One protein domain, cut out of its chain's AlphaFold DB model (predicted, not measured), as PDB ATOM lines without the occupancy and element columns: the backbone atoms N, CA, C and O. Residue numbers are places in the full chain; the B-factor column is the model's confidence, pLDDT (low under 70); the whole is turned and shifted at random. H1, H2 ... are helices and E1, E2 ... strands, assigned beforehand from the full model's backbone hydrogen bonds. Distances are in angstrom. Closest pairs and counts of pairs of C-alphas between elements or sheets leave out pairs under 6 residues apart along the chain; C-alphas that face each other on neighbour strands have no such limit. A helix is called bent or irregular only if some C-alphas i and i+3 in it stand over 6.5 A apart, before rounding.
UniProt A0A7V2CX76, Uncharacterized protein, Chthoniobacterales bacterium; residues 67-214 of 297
ATOM      1  N   ALA A  67     174.514 228.884 214.434       82.88
ATOM      2  CA  ALA A  67     173.165 229.147 213.929       82.88
ATOM      3  C   ALA A  67     172.870 228.401 212.613       82.88
ATOM      4  O   ALA A  67     171.720 228.067 212.320       82.88
ATOM      5  N   TRP A  68     173.903 228.121 211.812       81.50
ATOM      6  CA  TRP A  68     173.762 227.407 210.542       81.50
ATOM      7  C   TRP A  68     173.751 225.897 210.705       81.50
ATOM      8  O   TRP A  68     172.985 225.228 210.008       81.50
ATOM      9  N   ILE A  69     174.537 225.352 211.642       83.88
ATOM     10  CA  ILE A  69     174.558 223.905 211.878       83.88
ATOM     11  C   ILE A  69     173.169 223.406 212.274       83.88
ATOM     12  O   ILE A  69     172.721 222.384 211.760       83.88
ATOM     13  N   GLU A  70     172.437 224.171 213.086       84.94
ATOM     14  CA  GLU A  70     171.093 223.823 213.548       84.94
ATOM     15  C   GLU A  70     170.044 223.768 212.429       84.94
ATOM     16  O   GLU A  70     169.063 223.030 212.547       84.94
ATOM     17  N   ARG A  71     170.272 224.469 211.311       85.62
ATOM     18  CA  ARG A  71     169.366 224.468 210.151       85.62
ATOM     19  C   ARG A  71     169.528 223.243 209.257       85.62
ATOM     20  O   ARG A  71     168.622 222.949 208.480       85.62
ATOM     21  N   LEU A  72     170.649 222.522 209.345       88.06
ATOM     22  CA  LEU A  72     170.832 221.291 208.577       88.06
ATOM     23  C   LEU A  72     170.049 220.155 209.242       88.06
ATOM     24  O   LEU A  72     170.299 219.872 210.414       88.06
ATOM     25  N   PRO A  73     169.158 219.446 208.536       88.06
ATOM     26  CA  PRO A  73     168.467 218.304 209.107       88.06
ATOM     27  C   PRO A  73     169.461 217.178 209.406       88.06
ATOM     28  O   PRO A  73     170.349 216.862 208.600       88.06
ATOM     29  N   LEU A  74     169.281 216.555 210.568       90.25
ATOM     30  CA  LEU A  74     169.971 215.319 210.914       90.25
ATOM     31  C   LEU A  74     169.498 214.198 209.983       90.25
ATOM     32  O   LEU A  74     168.308 214.105 209.679       90.25
ATOM     33  N   ARG A  75     170.422 213.342 209.537       85.50
ATOM     34  CA  ARG A  75     170.070 212.140 208.760       85.50
ATOM     35  C   ARG A  75     169.392 211.089 209.628       85.50
ATOM     36  O   ARG A  75     168.452 210.439 209.188       85.50
ATOM     37  N   GLU A  76     169.852 210.976 210.869       87.00
ATOM     38  CA  GLU A  76     169.289 210.096 211.881       87.00
ATOM     39  C   GLU A  76     168.919 210.917 213.120       87.00
ATOM     40  O   GLU A  76     169.668 211.822 213.501       87.00
ATOM     41  N   PRO A  77     167.766 210.658 213.756       90.62
ATOM     42  CA  PRO A  77     167.404 211.355 214.981       90.62
ATOM     43  C   PRO A  77     168.379 210.984 216.103       90.62
ATOM     44  O   PRO A  77     168.747 209.819 216.256       90.62
ATOM     45  N   LEU A  78     168.760 211.967 216.921       92.50
ATOM     46  CA  LEU A  78     169.548 211.691 218.119       92.50
ATOM     47  C   LEU A  78     168.714 210.875 219.103       92.50
ATOM     48  O   LEU A  78     167.544 211.174 219.358       92.50
ATOM     49  N   VAL A  79     169.336 209.849 219.670       92.62
ATOM     50  CA  VAL A  79     168.702 209.005 220.679       92.62
ATOM     51  C   VAL A  79     168.972 209.597 222.055       92.62
ATOM     52  O   VAL A  79     170.128 209.817 222.419       92.62
ATOM     53  N   ASP A  80     167.919 209.812 222.842       94.06
ATOM     54  CA  ASP A  80     168.048 210.045 224.282       94.06
ATOM     55  C   ASP A  80     168.493 208.735 224.947       94.06
ATOM     56  O   ASP A  80     167.707 207.802 225.137       94.06
ATOM     57  N   VAL A  81     169.790 208.653 225.231       91.19
ATOM     58  CA  VAL A  81     170.467 207.436 225.687       91.19
ATOM     59  C   VAL A  81     169.953 206.984 227.053       91.19
ATOM     60  O   VAL A  81     169.799 205.782 227.289       91.19
ATOM     61  N   GLU A  82     169.654 207.924 227.949       90.12
ATOM     62  CA  GLU A  82     169.186 207.606 229.298       90.12
ATOM     63  C   GLU A  82     167.768 207.050 229.270       90.12
ATOM     64  O   GLU A  82     167.490 206.034 229.917       90.12
ATOM     65  N   LYS A  83     166.900 207.670 228.465       93.62
ATOM     66  CA  LYS A  83     165.513 207.238 228.286       93.62
ATOM     67  C   LYS A  83     165.400 205.932 227.500       93.62
ATOM     68  O   LYS A  83     164.562 205.098 227.835       93.62
ATOM     69  N   ALA A  84     166.218 205.741 226.465       89.38
ATOM     70  CA  ALA A  84     166.194 204.534 225.634       89.38
ATOM     71  C   ALA A  84     166.769 203.306 226.359       89.38
ATOM     72  O   ALA A  84     166.349 202.174 226.103       89.38
ATOM     73  N   HIS A  85     167.725 203.519 227.265       92.06
ATOM     74  CA  HIS A  85     168.452 202.454 227.947       92.06
ATOM     75  C   HIS A  85     168.547 202.725 229.459       92.06
ATOM     76  O   HIS A  85     169.641 202.995 229.965       92.06
ATOM     77  N   PRO A  86     167.431 202.669 230.210       91.75
ATOM     78  CA  PRO A  86     167.432 202.935 231.646       91.75
ATOM     79  C   PRO A  86     168.216 201.858 232.405       91.75
ATOM     80  O   PRO A  86     168.086 200.669 232.123       91.75
ATOM     81  N   LEU A  87     169.034 202.268 233.378       90.94
ATOM     82  CA  LEU A  87     169.767 201.329 234.227       90.94
ATOM     83  C   LEU A  87     168.835 200.761 235.306       90.94
ATOM     84  O   LEU A  87     168.164 201.540 235.985       90.94
ATOM     85  N   PRO A  88     168.798 199.433 235.502       88.88
ATOM     86  CA  PRO A  88     168.027 198.846 236.583       88.88
ATOM     87  C   PRO A  88     168.672 199.184 237.929       88.88
ATOM     88  O   PRO A  88     169.897 199.196 238.069       88.88
ATOM     89  N   ALA A  89     167.839 199.427 238.939       88.00
ATOM     90  CA  ALA A  89     168.304 199.534 240.313       88.00
ATOM     91  C   ALA A  89     168.657 198.138 240.844       88.00
ATOM     92  O   ALA A  89     167.873 197.200 240.695       88.00
ATOM     93  N   LEU A  90     169.822 198.006 241.480       86.81
ATOM     94  CA  LEU A  90     170.188 196.799 242.213       86.81
ATOM     95  C   LEU A  90     169.600 196.909 243.631       86.81
ATOM     96  O   LEU A  90     170.093 197.733 244.405       86.81
ATOM     97  N   PRO A  91     168.551 196.139 243.982       87.12
ATOM     98  CA  PRO A  91     168.020 196.153 245.339       87.12
ATOM     99  C   PRO A  91     169.067 195.609 246.305       87.12
ATOM    100  O   PRO A  91     169.854 194.732 245.940       87.12
ATOM    101  N   THR A  92     169.063 196.087 247.547       90.62
ATOM    102  CA  THR A  92     169.926 195.497 248.576       90.62
ATOM    103  C   THR A  92     169.479 194.071 248.906       90.62
ATOM    104  O   THR A  92     168.329 193.691 248.673       90.62
ATOM    105  N   GLU A  93     170.371 193.264 249.489       87.62
ATOM    106  CA  GLU A  93     170.026 191.896 249.899       87.62
ATOM    107  C   GLU A  93     168.810 191.887 250.836       87.62
ATOM    108  O   GLU A  93     167.876 191.117 250.633       87.62
ATOM    109  N   ALA A  94     168.774 192.792 251.817       87.94
ATOM    110  CA  ALA A  94     167.661 192.901 252.755       87.94
ATOM    111  C   ALA A  94     166.333 193.247 252.057       87.94
ATOM    112  O   ALA A  94     165.305 192.647 252.366       87.94
ATOM    113  N   GLU A  95     166.349 194.171 251.093       90.06
ATOM    114  CA  GLU A  95     165.162 194.549 250.315       90.06
ATOM    115  C   GLU A  95     164.664 193.411 249.424       90.06
ATOM    116  O   GLU A  95     163.455 193.191 249.323       90.06
ATOM    117  N   TYR A  96     165.583 192.677 248.798       89.00
ATOM    118  CA  TYR A  96     165.251 191.527 247.965       89.00
ATOM    119  C   TYR A  96     164.649 190.398 248.807       89.00
ATOM    120  O   TYR A  96     163.588 189.867 248.485       89.00
ATOM    121  N   LEU A  97     165.273 190.085 249.944       89.12
ATOM    122  CA  LEU A  97     164.819 189.048 250.872       89.12
ATOM    123  C   LEU A  97     163.511 189.405 251.602       89.12
ATOM    124  O   LEU A  97     162.785 188.515 252.056       89.12
ATOM    125  N   ALA A  98     163.169 190.690 251.691       90.62
ATOM    126  CA  ALA A  98     161.877 191.149 252.198       90.62
ATOM    127  C   ALA A  98     160.719 190.911 251.208       90.62
ATOM    128  O   ALA A  98     159.560 190.979 251.618       90.62
ATOM    129  N   ARG A  99     161.003 190.614 249.931       90.81
ATOM    130  CA  ARG A  99     160.006 190.420 248.864       90.81
ATOM    131  C   ARG A  99     160.048 188.984 248.330       90.81
ATOM    132  O   ARG A  99     160.569 188.755 247.241       90.81
ATOM    133  N   PRO A 100     159.469 188.006 249.045       83.44
ATOM    134  CA  PRO A 100     159.509 186.604 248.624       83.44
ATOM    135  C   PRO A 100     158.819 186.342 247.275       83.44
ATOM    136  O   PRO A 100     159.145 185.374 246.598       83.44
ATOM    137  N   GLU A 101     157.909 187.223 246.854       87.44
ATOM    138  CA  GLU A 101     157.264 187.201 245.532       87.44
ATOM    139  C   GLU A 101     158.239 187.489 244.378       87.44
ATOM    140  O   GLU A 101     157.978 187.107 243.240       87.44
ATOM    141  N   ALA A 102     159.372 188.144 244.655       85.81
ATOM    142  CA  ALA A 102     160.395 188.466 243.662       85.81
ATOM    143  C   ALA A 102     161.350 187.293 243.375       85.81
ATOM    144  O   ALA A 102     162.246 187.412 242.534       85.81
ATOM    145  N   PHE A 103     161.199 186.170 244.083       87.75
ATOM    146  CA  PHE A 103     162.035 184.993 243.883       87.75
ATOM    147  C   PHE A 103     161.581 184.236 242.629       87.75
ATOM    148  O   PHE A 103     160.399 183.897 242.517       87.75
ATOM    149  N   PRO A 104     162.488 183.936 241.682       85.50
ATOM    150  CA  PRO A 104     162.153 183.115 240.530       85.50
ATOM    151  C   PRO A 104     161.573 181.757 240.945       85.50
ATOM    152  O   PRO A 104     161.998 181.146 241.929       85.50
ATOM    153  N   ALA A 105     160.625 181.237 240.168       85.69
ATOM    154  CA  ALA A 105     160.085 179.907 240.419       85.69
ATOM    155  C   ALA A 105     161.217 178.861 240.418       85.69
ATOM    156  O   ALA A 105     162.012 178.789 239.482       85.69
ATOM    157  N   GLY A 106     161.302 178.065 241.486       85.88
ATOM    158  CA  GLY A 106     162.343 177.045 241.649       85.88
ATOM    159  C   GLY A 106     163.700 177.551 242.158       85.88
ATOM    160  O   GLY A 106     164.596 176.733 242.339       85.88
ATOM    161  N   SER A 107     163.869 178.851 242.443       88.69
ATOM    162  CA  SER A 107     165.119 179.370 243.030       88.69
ATOM    163  C   SER A 107     165.226 179.140 244.538       88.69
ATOM    164  O   SER A 107     166.302 179.309 245.107       88.69
ATOM    165  N   ILE A 108     164.120 178.786 245.200       92.38
ATOM    166  CA  ILE A 108     164.082 178.525 246.641       92.38
ATOM    167  C   ILE A 108     164.718 177.152 246.895       92.38
ATOM    168  O   ILE A 108     164.150 176.136 246.486       92.38
ATOM    169  N   PRO A 109     165.875 177.078 247.578       93.31
ATOM    170  CA  PRO A 109     166.491 175.800 247.880       93.31
ATOM    171  C   PRO A 109     165.626 175.023 248.886       93.31
ATOM    172  O   PRO A 109     165.106 175.610 249.834       93.31
ATOM    173  N   PRO A 110     165.508 173.691 248.760       93.81
ATOM    174  CA  PRO A 110     164.721 172.887 249.699       93.81
ATOM    175  C   PRO A 110     165.348 172.827 251.101       93.81
ATOM    176  O   PRO A 110     164.669 172.518 252.081       93.81
ATOM    177  N   ARG A 111     166.658 173.092 251.204       95.31
ATOM    178  CA  ARG A 111     167.438 173.057 252.443       95.31
ATOM    179  C   ARG A 111     168.418 174.219 252.502       95.31
ATOM    180  O   ARG A 111     168.975 174.607 251.475       95.31
ATOM    181  N   VAL A 112     168.652 174.717 253.710       96.00
ATOM    182  CA  VAL A 112     169.618 175.785 254.014       96.00
ATOM    183  C   VAL A 112     170.521 175.375 255.159       96.00
ATOM    184  O   VAL A 112     170.125 174.605 256.037       96.00
ATOM    185  N   ARG A 113     171.736 175.909 255.158       96.56
ATOM    186  CA  ARG A 113     172.728 175.704 256.203       96.56
ATOM    187  C   ARG A 113     172.676 176.852 257.201       96.56
ATOM    188  O   ARG A 113     172.729 178.026 256.832       96.56
ATOM    189  N   LEU A 114     172.594 176.505 258.480       95.50
ATOM    190  CA  LEU A 114     172.619 177.479 259.567       95.50
ATOM    191  C   LEU A 114     174.016 178.100 259.692       95.50
ATOM    192  O   LEU A 114     175.009 177.377 259.729       95.50
ATOM    193  N   ARG A 115     174.113 179.427 259.808       95.44
ATOM    194  CA  ARG A 115     175.377 180.127 260.118       95.44
ATOM    195  C   ARG A 115     175.571 180.335 261.617       95.44
ATOM    196  O   ARG A 115     176.695 180.497 262.076       95.44
ATOM    197  N   GLN A 116     174.479 180.328 262.374       93.06
ATOM    198  CA  GLN A 116     174.455 180.532 263.820       93.06
ATOM    199  C   GLN A 116     173.618 179.431 264.482       93.06
ATOM    200  O   GLN A 116     172.725 178.878 263.833       93.06
ATOM    201  N   PRO A 117     173.898 179.073 265.746       91.81
ATOM    202  CA  PRO A 117     173.072 178.120 266.473       91.81
ATOM    203  C   PRO A 117     171.675 178.704 266.708       91.81
ATOM    204  O   PRO A 117     171.547 179.861 267.107       91.81
ATOM    205  N   VAL A 118     170.629 177.905 266.492       91.31
ATOM    206  CA  VAL A 118     169.231 178.353 266.604       91.31
ATOM    207  C   VAL A 118     168.415 177.388 267.445       91.31
ATOM    208  O   VAL A 118     168.552 176.171 267.344       91.31
ATOM    209  N   ARG A 119     167.555 177.950 268.293       90.19
ATOM    210  CA  ARG A 119     166.583 177.198 269.081       90.19
ATOM    211  C   ARG A 119     165.343 176.953 268.223       90.19
ATOM    212  O   ARG A 119     164.709 177.907 267.789       90.19
ATOM    213  N   LEU A 120     165.040 175.688 267.957       88.94
ATOM    214  CA  LEU A 120     163.826 175.262 267.266       88.94
ATOM    215  C   LEU A 120     162.848 174.684 268.280       88.94
ATOM    216  O   LEU A 120     163.258 173.968 269.195       88.94
ATOM    217  N   ASP A 121     161.567 174.954 268.089       87.62
ATOM    218  CA  ASP A 121     160.517 174.438 268.951       87.62
ATOM    219  C   ASP A 121     160.095 173.044 268.472       87.62
ATOM    220  O   ASP A 121     159.941 172.774 267.276       87.62
ATOM    221  N   LEU A 122     159.930 172.123 269.416       82.56
ATOM    222  CA  LEU A 122     159.355 170.809 269.169       82.56
ATOM    223  C   LEU A 122     157.842 170.999 269.080       82.56
ATOM    224  O   LEU A 122     157.224 171.433 270.054       82.56
ATOM    225  N   VAL A 123     157.254 170.686 267.931       78.69
ATOM    226  CA  VAL A 123     155.818 170.862 267.696       78.69
ATOM    227  C   VAL A 123     155.158 169.486 267.628       78.69
ATOM    228  O   VAL A 123     155.631 168.612 266.900       78.69
ATOM    229  N   ASP A 124     154.092 169.269 268.400       75.75
ATOM    230  CA  ASP A 124     153.310 168.030 268.337       75.75
ATOM    231  C   ASP A 124     152.434 167.968 267.067       75.75
ATOM    232  O   ASP A 124     152.322 168.926 266.297       75.75
ATOM    233  N   THR A 125     151.765 166.835 266.842       74.12
ATOM    234  CA  THR A 125     150.848 166.650 265.702       74.12
ATOM    235  C   THR A 125     149.632 167.585 265.724       74.12
ATOM    236  O   THR A 125     148.966 167.733 264.704       74.12
ATOM    237  N   ALA A 126     149.336 168.213 266.864       75.75
ATOM    238  CA  ALA A 126     148.278 169.202 267.048       75.75
ATOM    239  C   ALA A 126     148.784 170.658 266.933       75.75
ATOM    240  O   ALA A 126     148.007 171.591 267.144       75.75
ATOM    241  N   GLY A 127     150.060 170.879 266.591       74.31
ATOM    242  CA  GLY A 127     150.643 172.211 266.429       74.31
ATOM    243  C   GLY A 127     151.107 172.875 267.732       74.31
ATOM    244  O   GLY A 127     151.420 174.066 267.714       74.31
ATOM    245  N   ARG A 128     151.149 172.152 268.859       80.50
ATOM    246  CA  ARG A 128     151.528 172.699 270.173       80.50
ATOM    247  C   ARG A 128     153.024 172.564 270.421       80.50
ATOM    248  O   ARG A 128     153.608 171.519 270.148       80.50
ATOM    249  N   VAL A 129     153.632 173.607 270.988       83.75
ATOM    250  CA  VAL A 129     155.041 173.583 271.399       83.75
ATOM    251  C   VAL A 129     155.183 172.719 272.655       83.75
ATOM    252  O   VAL A 129     154.702 173.086 273.725       83.75
ATOM    253  N   VAL A 130     155.824 171.563 272.514       84.75
ATOM    254  CA  VAL A 130     156.043 170.558 273.576       84.75
ATOM    255  C   VAL A 130     157.473 170.573 274.123       84.75
ATOM    256  O   VAL A 130     157.770 169.918 275.118       84.75
ATOM    257  N   GLY A 131     158.368 171.341 273.509       86.88
ATOM    258  CA  GLY A 131     159.752 171.485 273.943       86.88
ATOM    259  C   GLY A 131     160.547 172.357 272.985       86.88
ATOM    260  O   GLY A 131     159.988 172.956 272.074       86.88
ATOM    261  N   SER A 132     161.862 172.417 273.171       87.25
ATOM    262  CA  SER A 132     162.752 173.134 272.257       87.25
ATOM    263  C   SER A 132     164.120 172.466 272.198       87.25
ATOM    264  O   SER A 132     164.635 172.056 273.239       87.25
ATOM    265  N   VAL A 133     164.730 172.427 271.021       89.94
ATOM    266  CA  VAL A 133     166.068 171.876 270.778       89.94
ATOM    267  C   VAL A 133     166.963 172.969 270.207       89.94
ATOM    268  O   VAL A 133     166.566 173.704 269.305       89.94
ATOM    269  N   GLN A 134     168.190 173.074 270.713       92.44
ATOM    270  CA  GLN A 134     169.202 173.941 270.120       92.44
ATOM    271  C   GLN A 134     169.922 173.188 268.999       92.44
ATOM    272  O   GLN A 134     170.571 172.172 269.239       92.44
ATOM    273  N   VAL A 135     169.800 173.685 267.771       92.62
ATOM    274  CA  VAL A 135     170.501 173.152 266.602       92.62
ATOM    275  C   VAL A 135     171.794 173.947 266.408       92.62
ATOM    276  O   VAL A 135     171.740 175.179 266.353       92.62
ATOM    277  N   PRO A 136     172.965 173.290 266.320       94.00
ATOM    278  CA  PRO A 136     174.233 173.988 266.157       94.00
ATOM    279  C   PRO A 136     174.369 174.610 264.761       94.00
ATOM    280  O   PRO A 136     173.774 174.143 263.781       94.00
ATOM    281  N   ALA A 137     175.205 175.649 264.666       95.25
ATOM    282  CA  ALA A 137     175.618 176.220 263.387       95.25
ATOM    283  C   ALA A 137     176.242 175.142 262.483       95.25
ATOM    284  O   ALA A 137     176.856 174.185 262.950       95.25
ATOM    285  N   GLY A 138     176.085 175.296 261.174       94.00
ATOM    286  CA  GLY A 138     176.571 174.362 260.166       94.00
ATOM    287  C   GLY A 138     175.611 173.216 259.839       94.00
ATOM    288  O   GLY A 138     175.863 172.529 258.849       94.00
ATOM    289  N   THR A 139     174.527 173.034 260.598       94.69
ATOM    290  CA  THR A 139     173.493 172.017 260.331       94.69
ATOM    291  C   THR A 139     172.625 172.415 259.137       94.69
ATOM    292  O   THR A 139     172.292 173.593 258.978       94.69
ATOM    293  N   GLU A 140     172.237 171.445 258.307       95.94
ATOM    294  CA  GLU A 140     171.246 171.649 257.248       95.94
ATOM    295  C   GLU A 140     169.824 171.456 257.781       95.94
ATOM    296  O   GLU A 140     169.509 170.445 258.408       95.94
ATOM    297  N   VAL A 141     168.946 172.411 257.491       95.38
ATOM    298  CA  VAL A 141     167.528 172.369 257.861       95.38
ATOM    299  C   VAL A 141     166.661 172.510 256.613       95.38
ATOM    300  O   VAL A 141     167.028 173.210 255.667       95.38
ATOM    301  N   ALA A 142     165.518 171.826 256.581       95.81
ATOM    302  CA  ALA A 142     164.584 171.912 255.462       95.81
ATOM    303  C   ALA A 142     163.764 173.203 255.551       95.81
ATOM    304  O   ALA A 142     163.335 173.578 256.644       95.81
ATOM    305  N   ILE A 143     163.520 173.872 254.424       94.69
ATOM    306  CA  ILE A 143     162.614 175.025 254.379       94.69
ATOM    307  C   ILE A 143     161.182 174.513 254.231       94.69
ATOM    308  O   ILE A 143     160.870 173.779 253.299       94.69
ATOM    309  N   ASP A 144     160.313 174.916 255.152       92.25
ATOM    310  CA  ASP A 144     158.877 174.629 255.109       92.25
ATOM    311  C   ASP A 144     158.117 175.764 254.413       92.25
ATOM    312  O   ASP A 144     157.282 175.537 253.541       92.25
ATOM    313  N   ARG A 145     158.430 177.013 254.780       92.00
ATOM    314  CA  ARG A 145     157.819 178.211 254.196       92.00
ATOM    315  C   ARG A 145     158.788 179.389 254.232       92.00
ATOM    316  O   ARG A 145     159.515 179.586 255.201       92.00
ATOM    317  N   VAL A 146     158.744 180.201 253.184       92.75
ATOM    318  CA  VAL A 146     159.463 181.474 253.092       92.75
ATOM    319  C   VAL A 146     158.543 182.597 253.570       92.75
ATOM    320  O   VAL A 146     157.397 182.685 253.132       92.75
ATOM    321  N   LEU A 147     159.030 183.436 254.480       92.12
ATOM    322  CA  LEU A 147     158.349 184.624 254.997       92.12
ATOM    323  C   LEU A 147     159.203 185.872 254.691       92.12
ATOM    324  O   LEU A 147     160.407 185.740 254.467       92.12
ATOM    325  N   PRO A 148     158.641 187.091 254.695       91.94
ATOM    326  CA  PRO A 148     159.429 188.313 254.512       91.94
ATOM    327  C   PRO A 148     160.575 188.411 255.537       91.94
ATOM    328  O   PRO A 148     160.334 188.505 256.741       91.94
ATOM    329  N   GLY A 149     161.827 188.326 255.071       88.94
ATOM    330  CA  GLY A 149     163.036 188.378 255.909       88.94
ATOM    331  C   GLY A 149     163.286 187.166 256.827       88.94
ATOM    332  O   GLY A 149     164.300 187.134 257.535       88.94
ATOM    333  N   LYS A 150     162.407 186.154 256.828       93.50
ATOM    334  CA  LYS A 150     162.492 184.972 257.705       93.50
ATOM    335  C   LYS A 150     162.188 183.674 256.959       93.50
ATOM    336  O   LYS A 150     161.428 183.639 256.001       93.50
ATOM    337  N   LEU A 151     162.726 182.568 257.444       93.19
ATOM    338  CA  LEU A 151     162.431 181.225 256.963       93.19
ATOM    339  C   LEU A 151     161.770 180.437 258.082       93.19
ATOM    340  O   LEU A 151     162.284 180.393 259.198       93.19
ATOM    341  N   ARG A 152     160.660 179.773 257.774       92.94
ATOM    342  CA  ARG A 152     160.140 178.693 258.604       92.94
ATOM    343  C   ARG A 152     160.877 177.425 258.203       92.94
ATOM    344  O   ARG A 152     160.735 176.957 257.071       92.94
ATOM    345  N   VAL A 153     161.682 176.899 259.112       93.62
ATOM    346  CA  VAL A 153     162.543 175.737 258.882       93.62
ATOM    347  C   VAL A 153     162.097 174.552 259.730       93.62
ATOM    348  O   VAL A 153     161.494 174.730 260.789       93.62
ATOM    349  N   ARG A 154     162.399 173.340 259.263       92.25
ATOM    350  CA  ARG A 154     162.106 172.074 259.939       92.25
ATOM    351  C   ARG A 154     163.367 171.210 260.031       92.25
ATOM    352  O   ARG A 154     164.093 171.050 259.049       92.25
ATOM    353  N   HIS A 155     163.600 170.624 261.202       91.44
ATOM    354  CA  HIS A 155     164.668 169.655 261.453       91.44
ATOM    355  C   HIS A 155     164.109 168.468 262.254       91.44
ATOM    356  O   HIS A 155     163.896 168.555 263.469       91.44
ATOM    357  N   GLY A 156     163.813 167.366 261.558       87.12
ATOM    358  CA  GLY A 156     163.019 166.266 262.116       87.12
ATOM    359  C   GLY A 156     161.600 166.736 262.455       87.12
ATOM    360  O   GLY A 156     160.933 167.329 261.608       87.12
ATOM    361  N   SER A 157     161.163 166.517 263.698       85.06
ATOM    362  CA  SER A 157     159.867 166.992 264.219       85.06
ATOM    363  C   SER A 157     159.901 168.426 264.766       85.06
ATOM    364  O   SER A 157     158.871 168.951 265.179       85.06
ATOM    365  N   ASN A 158     161.072 169.072 264.795       87.88
ATOM    366  CA  ASN A 158     161.205 170.444 265.283       87.88
ATOM    367  C   ASN A 158     160.968 171.439 264.152       87.88
ATOM    368  O   ASN A 158     161.463 171.234 263.038       87.88
ATOM    369  N   ALA A 159     160.280 172.536 264.446       88.94
ATOM    370  CA  ALA A 159     160.076 173.643 263.526       88.94
ATOM    371  C   ALA A 159     160.360 174.976 264.221       88.94
ATOM    372  O   ALA A 159     160.191 175.122 265.428       88.94
ATOM    373  N   GLY A 160     160.795 175.967 263.458       89.69
ATOM    374  CA  GLY A 160     161.040 177.298 263.997       89.69
ATOM    375  C   GLY A 160     161.200 178.332 262.902       89.69
ATOM    376  O   GLY A 160     161.340 177.996 261.725       89.69
ATOM    377  N   GLU A 161     161.169 179.598 263.298       92.88
ATOM    378  CA  GLU A 161     161.466 180.714 262.410       92.88
ATOM    379  C   GLU A 161     162.903 181.182 262.617       92.88
ATOM    380  O   GLU A 161     163.361 181.357 263.744       92.88
ATOM    381  N   ILE A 162     163.606 181.425 261.517       93.44
ATOM    382  CA  ILE A 162     164.974 181.930 261.522       93.44
ATOM    383  C   ILE A 162     165.110 183.097 260.549       93.44
ATOM    384  O   ILE A 162     164.514 183.091 259.476       93.44
ATOM    385  N   ALA A 163     165.894 184.114 260.905       92.56
ATOM    386  CA  ALA A 163     166.220 185.193 259.978       92.56
ATOM    387  C   ALA A 163     167.015 184.647 258.781       92.56
ATOM    388  O   ALA A 163     167.967 183.887 258.969       92.56
ATOM    389  N   MET A 164     166.679 185.066 257.557       93.19
ATOM    390  CA  MET A 164     167.378 184.596 256.348       93.19
ATOM    391  C   MET A 164     168.891 184.856 256.408       93.19
ATOM    392  O   MET A 164     169.671 183.979 256.042       93.19
ATOM    393  N   GLY A 165     169.315 186.004 256.956       91.06
ATOM    394  CA  GLY A 165     170.735 186.357 257.115       91.06
ATOM    395  C   GLY A 165     171.518 185.475 258.100       91.06
ATOM    396  O   GLY A 165     172.746 185.418 258.036       91.06
ATOM    397  N   ALA A 166     170.827 184.731 258.975       92.75
ATOM    398  CA  ALA A 166     171.438 183.727 259.851       92.75
ATOM    399  C   ALA A 166     171.639 182.365 259.149       92.75
ATOM    400  O   ALA A 166     172.058 181.392 259.781       92.75
ATOM    401  N   THR A 167     171.358 182.287 257.846       94.19
ATOM    402  CA  THR A 167     171.523 181.097 257.000       94.19
ATOM    403  C   THR A 167     172.314 181.428 255.735       94.19
ATOM    404  O   THR A 167     172.571 182.594 255.442       94.19
ATOM    405  N   ASP A 168     172.692 180.409 254.966       95.06
ATOM    406  CA  ASP A 168     173.261 180.570 253.619       95.06
ATOM    407  C   ASP A 168     172.203 180.841 252.524       95.06
ATOM    408  O   ASP A 168     172.529 180.859 251.338       95.06
ATOM    409  N   PHE A 169     170.935 181.070 252.895       93.75
ATOM    410  CA  PHE A 169     169.846 181.328 251.950       93.75
ATOM    411  C   PHE A 169     170.103 182.555 251.070       93.75
ATOM    412  O   PHE A 169     169.888 182.491 249.860       93.75
ATOM    413  N   GLY A 170     170.589 183.650 251.667       90.56
ATOM    414  CA  GLY A 170     170.933 184.877 250.945       90.56
ATOM    415  C   GLY A 170     171.930 184.608 249.819       90.56
ATOM    416  O   GLY A 170     171.651 184.906 248.661       90.56
ATOM    417  N   ASP A 171     173.028 183.912 250.111       91.94
ATOM    418  CA  ASP A 171     174.035 183.574 249.097       91.94
ATOM    419  C   ASP A 171     173.451 182.743 247.945       91.94
ATOM    420  O   ASP A 171     173.790 182.969 246.784       91.94
ATOM    421  N   ARG A 172     172.570 181.783 248.257       91.69
ATOM    422  CA  ARG A 172     172.000 180.854 247.268       91.69
ATOM    423  C   ARG A 172     170.931 181.492 246.387       91.69
ATOM    424  O   ARG A 172     170.815 181.109 245.227       91.69
ATOM    425  N   VAL A 173     170.150 182.428 246.925       91.69
ATOM    426  CA  VAL A 173     169.012 183.032 246.211       91.69
ATOM    427  C   VAL A 173     169.359 184.423 245.686       91.69
ATOM    428  O   VAL A 173     169.188 184.695 244.499       91.69
ATOM    429  N   TYR A 174     169.897 185.299 246.535       89.88
ATOM    430  CA  TYR A 174     170.272 186.660 246.150       89.88
ATOM    431  C   TYR A 174     171.581 186.704 245.351       89.88
ATOM    432  O   TYR A 174     171.695 187.500 244.420       89.88
ATOM    433  N   GLY A 175     172.550 185.830 245.644       90.12
ATOM    434  CA  GLY A 175     173.834 185.786 244.931       90.12
ATOM    435  C   GLY A 175     173.690 185.672 243.402       90.12
ATOM    436  O   GLY A 175     174.200 186.541 242.688       90.12
ATOM    437  N   PRO A 176     172.965 184.666 242.874       91.06
ATOM    438  CA  PRO A 176     172.704 184.543 241.440       91.06
ATOM    439  C   PRO A 176     171.936 185.732 240.853       91.06
ATOM    440  O   PRO A 176     172.277 186.199 239.766       91.06
ATOM    441  N   HIS A 177     170.941 186.253 241.580       89.31
ATOM    442  CA  HIS A 177     170.176 187.427 241.157       89.31
ATOM    443  C   HIS A 177     171.075 188.662 241.008       89.31
ATOM    444  O   HIS A 177     171.027 189.333 239.980       89.31
ATOM    445  N   ARG A 178     171.954 188.926 241.983       91.50
ATOM    446  CA  ARG A 178     172.927 190.024 241.918       91.50
ATOM    447  C   ARG A 178     173.799 189.912 240.670       91.50
ATOM    448  O   ARG A 178     173.895 190.874 239.917       91.50
ATOM    449  N   VAL A 179     174.361 188.730 240.410       92.56
ATOM    450  CA  VAL A 179     175.190 188.486 239.217       92.56
ATOM    451  C   VAL A 179     174.393 188.709 237.927       92.56
ATOM    452  O   VAL A 179     174.922 189.253 236.958       92.56
ATOM    453  N   GLN A 180     173.123 188.305 237.889       91.25
ATOM    454  CA  GLN A 180     172.258 188.529 236.731       91.25
ATOM    455  C   GLN A 180     171.989 190.021 236.494       91.25
ATOM    456  O   GLN A 180     172.123 190.483 235.361       91.25
ATOM    457  N   VAL A 181     171.651 190.777 237.542       91.00
ATOM    458  CA  VAL A 181     171.414 192.225 237.441       91.00
ATOM    459  C   VAL A 181     172.698 192.965 237.060       91.00
ATOM    460  O   VAL A 181     172.657 193.841 236.203       91.00
ATOM    461  N   GLU A 182     173.850 192.589 237.614       93.25
ATOM    462  CA  GLU A 182     175.153 193.160 237.241       93.25
ATOM    463  C   GLU A 182     175.485 192.925 235.760       93.25
ATOM    464  O   GLU A 182     175.916 193.849 235.068       93.25
ATOM    465  N   ARG A 183     175.231 191.717 235.238       94.81
ATOM    466  CA  ARG A 183     175.388 191.423 233.801       94.81
ATOM    467  C   ARG A 183     174.466 192.275 232.942       94.81
ATOM    468  O   ARG A 183     174.877 192.737 231.880       94.81
ATOM    469  N   GLU A 184     173.237 192.484 233.393       92.62
ATOM    470  CA  GLU A 184     172.268 193.314 232.686       92.62
ATOM    471  C   GLU A 184     172.675 194.794 232.688       92.62
ATOM    472  O   GLU A 184     172.620 195.449 231.647       92.62
ATOM    473  N   ILE A 185     173.170 195.305 233.818       94.38
ATOM    474  CA  ILE A 185     173.761 196.646 233.921       94.38
ATOM    475  C   ILE A 185     174.903 196.801 232.916       94.38
ATOM    476  O   ILE A 185     174.951 197.795 232.192       94.38
ATOM    477  N   GLU A 186     175.803 195.822 232.836       95.56
ATOM    478  CA  GLU A 186     176.938 195.885 231.916       95.56
ATOM    479  C   GLU A 186     176.496 195.822 230.448       95.56
ATOM    480  O   GLU A 186     176.966 196.603 229.615       95.56
ATOM    481  N   ARG A 187     175.506 194.981 230.132       96.25
ATOM    482  CA  ARG A 187     174.873 194.942 228.808       96.25
ATOM    483  C   ARG A 187     174.292 196.307 228.429       96.25
ATOM    484  O   ARG A 187     174.522 196.788 227.318       96.25
ATOM    485  N   ILE A 188     173.569 196.946 229.348       95.56
ATOM    486  CA  ILE A 188     172.958 198.265 229.142       95.56
ATOM    487  C   ILE A 188     174.028 199.346 228.974       95.56
ATOM    488  O   ILE A 188     173.904 200.179 228.079       95.56
ATOM    489  N   ARG A 189     175.115 199.319 229.753       95.44
ATOM    490  CA  ARG A 189     176.260 200.230 229.562       95.44
ATOM    491  C   ARG A 189     176.877 200.093 228.173       95.44
ATOM    492  O   ARG A 189     177.152 201.107 227.534       95.44
ATOM    493  N   GLY A 190     177.038 198.864 227.684       96.81
ATOM    494  CA  GLY A 190     177.492 198.605 226.317       96.81
ATOM    495  C   GLY A 190     176.579 199.241 225.266       96.81
ATOM    496  O   GLY A 190     177.064 199.904 224.347       96.81
ATOM    497  N   LEU A 191     175.259 199.110 225.435       95.25
ATOM    498  CA  LEU A 191     174.273 199.748 224.554       95.25
ATOM    499  C   LEU A 191     174.333 201.275 224.611       95.25
ATOM    500  O   LEU A 191     174.321 201.917 223.562       95.25
ATOM    501  N   ARG A 192     174.457 201.859 225.809       96.69
ATOM    502  CA  ARG A 192     174.594 203.312 225.982       96.69
ATOM    503  C   ARG A 192     175.812 203.849 225.245       96.69
ATOM    504  O   ARG A 192     175.675 204.744 224.421       96.69
ATOM    505  N   LYS A 193     176.976 203.226 225.446       96.50
ATOM    506  CA  LYS A 193     178.220 203.607 224.764       96.50
ATOM    507  C   LYS A 193     178.092 203.534 223.240       96.50
ATOM    508  O   LYS A 193     178.605 204.400 222.535       96.50
ATOM    509  N   ALA A 194     177.414 202.509 222.721       95.81
ATOM    510  CA  ALA A 194     177.163 202.378 221.288       95.81
ATOM    511  C   ALA A 194     176.207 203.466 220.765       95.81
ATOM    512  O   ALA A 194     176.460 204.040 219.708       95.81
ATOM    513  N   ALA A 195     175.141 203.785 221.504       94.94
ATOM    514  CA  ALA A 195     174.210 204.856 221.151       94.94
ATOM    515  C   ALA A 195     174.880 206.241 221.193       94.94
ATOM    516  O   ALA A 195     174.706 207.038 220.276       94.94
ATOM    517  N   GLU A 196     175.715 206.509 222.198       95.69
ATOM    518  CA  GLU A 196     176.526 207.730 222.289       95.69
ATOM    519  C   GLU A 196     177.528 207.842 221.136       95.69
ATOM    520  O   GLU A 196     177.738 208.930 220.600       95.69
ATOM    521  N   ALA A 197     178.160 206.734 220.736       95.69
ATOM    522  CA  ALA A 197     179.035 206.711 219.566       95.69
ATOM    523  C   ALA A 197     178.268 207.079 218.288       95.69
ATOM    524  O   ALA A 197     178.704 207.982 217.581       95.69
ATOM    525  N   ARG A 198     177.088 206.486 218.064       94.50
ATOM    526  CA  ARG A 198     176.224 206.832 216.923       94.50
ATOM    527  C   ARG A 198     175.778 208.290 216.950       94.50
ATOM    528  O   ARG A 198     175.889 208.971 215.945       94.50
ATOM    529  N   ASN A 199     175.339 208.803 218.102       96.00
ATOM    530  CA  ASN A 199     174.974 210.216 218.233       96.00
ATOM    531  C   ASN A 199     176.151 211.135 217.863       96.00
ATOM    532  O   ASN A 199     175.955 212.123 217.157       96.00
ATOM    533  N   ARG A 200     177.376 210.808 218.300       95.75
ATOM    534  CA  ARG A 200     178.585 211.561 217.923       95.75
ATOM    535  C   ARG A 200     178.876 211.477 216.428       95.75
ATOM    536  O   ARG A 200     179.193 212.500 215.837       95.75
ATOM    537  N   GLU A 201     178.746 210.301 215.823       95.12
ATOM    538  CA  GLU A 201     178.909 210.111 214.375       95.12
ATOM    539  C   GLU A 201     177.886 210.935 213.583       95.12
ATOM    540  O   GLU A 201     178.262 211.639 212.652       95.12
ATOM    541  N   THR A 202     176.617 210.939 213.998       93.62
ATOM    542  CA  THR A 202     175.559 211.745 213.373       93.62
ATOM    543  C   THR A 202     175.845 213.245 213.463       93.62
ATOM    544  O   THR A 202     175.615 213.984 212.504       93.62
ATOM    545  N   LEU A 203     176.352 213.716 214.605       92.62
ATOM    546  CA  LEU A 203     176.745 215.117 214.769       92.62
ATOM    547  C   LEU A 203     177.971 215.467 213.916       92.62
ATOM    548  O   LEU A 203     177.977 216.521 213.284       92.62
ATOM    549  N   ALA A 204     178.961 214.576 213.844       93.88
ATOM    550  CA  ALA A 204     180.140 214.757 213.003       93.88
ATOM    551  C   ALA A 204     179.785 214.768 211.504       93.88
ATOM    552  O   ALA A 204     180.275 215.627 210.776       93.88
ATOM    553  N   ASP A 205     178.886 213.890 211.040       93.31
ATOM    554  CA  ASP A 205     178.357 213.918 209.663       93.31
ATOM    555  C   ASP A 205     177.664 215.253 209.369       93.31
ATOM    556  O   ASP A 205     177.887 215.859 208.320       93.31
ATOM    557  N   ARG A 206     176.858 215.760 210.312       93.06
ATOM    558  CA  ARG A 206     176.205 217.070 210.176       93.06
ATOM    559  C   ARG A 206     177.225 218.200 210.036       93.06
ATOM    560  O   ARG A 206     177.043 219.077 209.193       93.06
ATOM    561  N   GLU A 207     178.281 218.181 210.842       92.00
ATOM    562  CA  GLU A 207     179.351 219.178 210.791       92.00
ATOM    563  C   GLU A 207     180.150 219.094 209.486       92.00
ATOM    564  O   GLU A 207     180.366 220.117 208.832       92.00
ATOM    565  N   GLN A 208     180.499 217.884 209.047       92.38
ATOM    566  CA  GLN A 208     181.181 217.650 207.775       92.38
ATOM    567  C   GLN A 208     180.333 218.125 206.586       92.38
ATOM    568  O   GLN A 208     180.848 218.722 205.639       92.38
ATOM    569  N   ARG A 209     179.014 217.903 206.630       92.38
ATOM    570  CA  ARG A 209     178.085 218.416 205.615       92.38
ATOM    571  C   ARG A 209     178.058 219.938 205.600       92.38
ATOM    572  O   ARG A 209     178.066 220.506 204.514       92.38
ATOM    573  N   LEU A 210     178.063 220.594 206.762       91.81
ATOM    574  CA  LEU A 210     178.144 222.055 206.846       91.81
ATOM    575  C   LEU A 210     179.464 222.581 206.264       91.81
ATOM    576  O   LEU A 210     179.456 223.563 205.527       91.81
ATOM    577  N   GLU A 211     180.584 221.917 206.546       91.44
ATOM    578  CA  GLU A 211     181.884 222.277 205.971       91.44
ATOM    579  C   GLU A 211     181.878 222.154 204.440       91.44
ATOM    580  O   GLU A 211     182.266 223.089 203.742       91.44
ATOM    581  N   ALA A 212     181.333 221.057 203.905       90.50
ATOM    582  CA  ALA A 212     181.170 220.861 202.464       90.50
ATOM    583  C   ALA A 212     180.154 221.827 201.815       90.50
ATOM    584  O   ALA A 212     180.169 222.014 200.593       90.50
ATOM    585  N   LEU A 213     179.245 222.399 202.609       92.75
ATOM    586  CA  LEU A 213     178.260 223.389 202.179       92.75
ATOM    587  C   LEU A 213     178.870 224.793 202.078       92.75
ATOM    588  O   LEU A 213     178.452 225.580 201.227       92.75
ATOM    589  N   GLY A 214     179.887 225.080 202.893       91.69
ATOM    590  CA  GLY A 214     180.568 226.369 202.951       91.69
ATOM    591  C   GLY A 214     179.703 227.487 203.539       91.69
ATOM    592  O   GLY A 214     178.601 227.261 204.050       91.69
TER     593      GLY A 214
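What this domain is: This is residues 67 to 214 of the 297 residues of an uncharacterized protein of Chthoniobacterales bacterium (UniProt A0A7V2CX76). Picture a long stalk, the single helix H3, with a small head at one end: one six-stranded sheet, E1 to E6, curled like part of a barrel. The stretch from residue 67 to H2 runs alongside the stalk toward the head, its short helices H1 and H2 touching H3. The printed part has 148 residues, in the order H1 H2 E1 E2 E3 E4 E5 E6 H3, of mixed class; the sheet runs E1 E4 E5 E6 E2 E3, antiparallel throughout. The whole is extended, with a radius of gyration of the C-alphas of 27.3 A and spans of 93 by 26 by 22 A.

Where its parts are: Start at Ala 67; residues 67 to 80 hold no named element. Find C-alpha 81 at (170.467, 207.436, 225.687), where H1, residues 81 to 84, begins. H2 is residues 93 to 97. Next come E1, residues 111 to 113; E2, 118 to 123, 15.4 A; E3, 129 to 135, 16.2 A; E4, 140 to 147, 18.4 A; E5, 150 to 155, 15.9 A; and E6, 158 to 163, 16.5 A. From C-alpha 169 at (169.846, 181.328, 251.950), H3 runs 65.7 A to C-alpha 213 at (178.260, 223.389, 202.179).

How they stand to each other: Look first at the strongly twisted sheet, with E1 and E3 as edge strands. E1 pairs with residues 140 to 142 of E4, with N 112 and O 141 3.0 A apart. E4 bends by 74 degrees at residue 144 and pairs with E5 over residues 142 to 147; N 144 and O 152 are 2.8 A apart. E4, E5 and E6 form a meander, each strand the antiparallel neighbour of the one before; between E5 and E6, N 151 and O 162 are within hydrogen-bond range at 2.8 A. Between E6 and E2, find N 121 and O 159 at 3.0 A; in the hairpin E2 and E3, N 120 and O 133 at 2.8 A. H3 only grazes the sheet, with residues 169 to 172; its closest C-alphas to E1 are Phe 169 and Val 112, 5.9 A. H3 touches H2 with residues 170 to 174 alone, the closest C-alphas being Glu 93 and Tyr 174, 6.4 A. H3 touches H1 with residues 192 to 196 alone, the closest being Val 81 and Arg 192, 5.8 A. H3 has a kink of 26 degrees near residue 176; it is neither bent nor irregular, but only just: C-alphas 173 and 176 are 6.2 A apart. Every O i to N i+4 pair is within hydrogen-bond range in H2, and 39 of 41 in H3; H1 is too short for one, and its O i to N i+3 pair is not within range.

The domain as a whole: The farthest C-alphas, Val 130 and Gly 214, are 93.3 A apart, while those of Ala 67 and Gly 214 are 13.5 A apart. The link from H2 to E1, 13 residues, is long. The printed part has no cut, and no printed residue is under pLDDT 70.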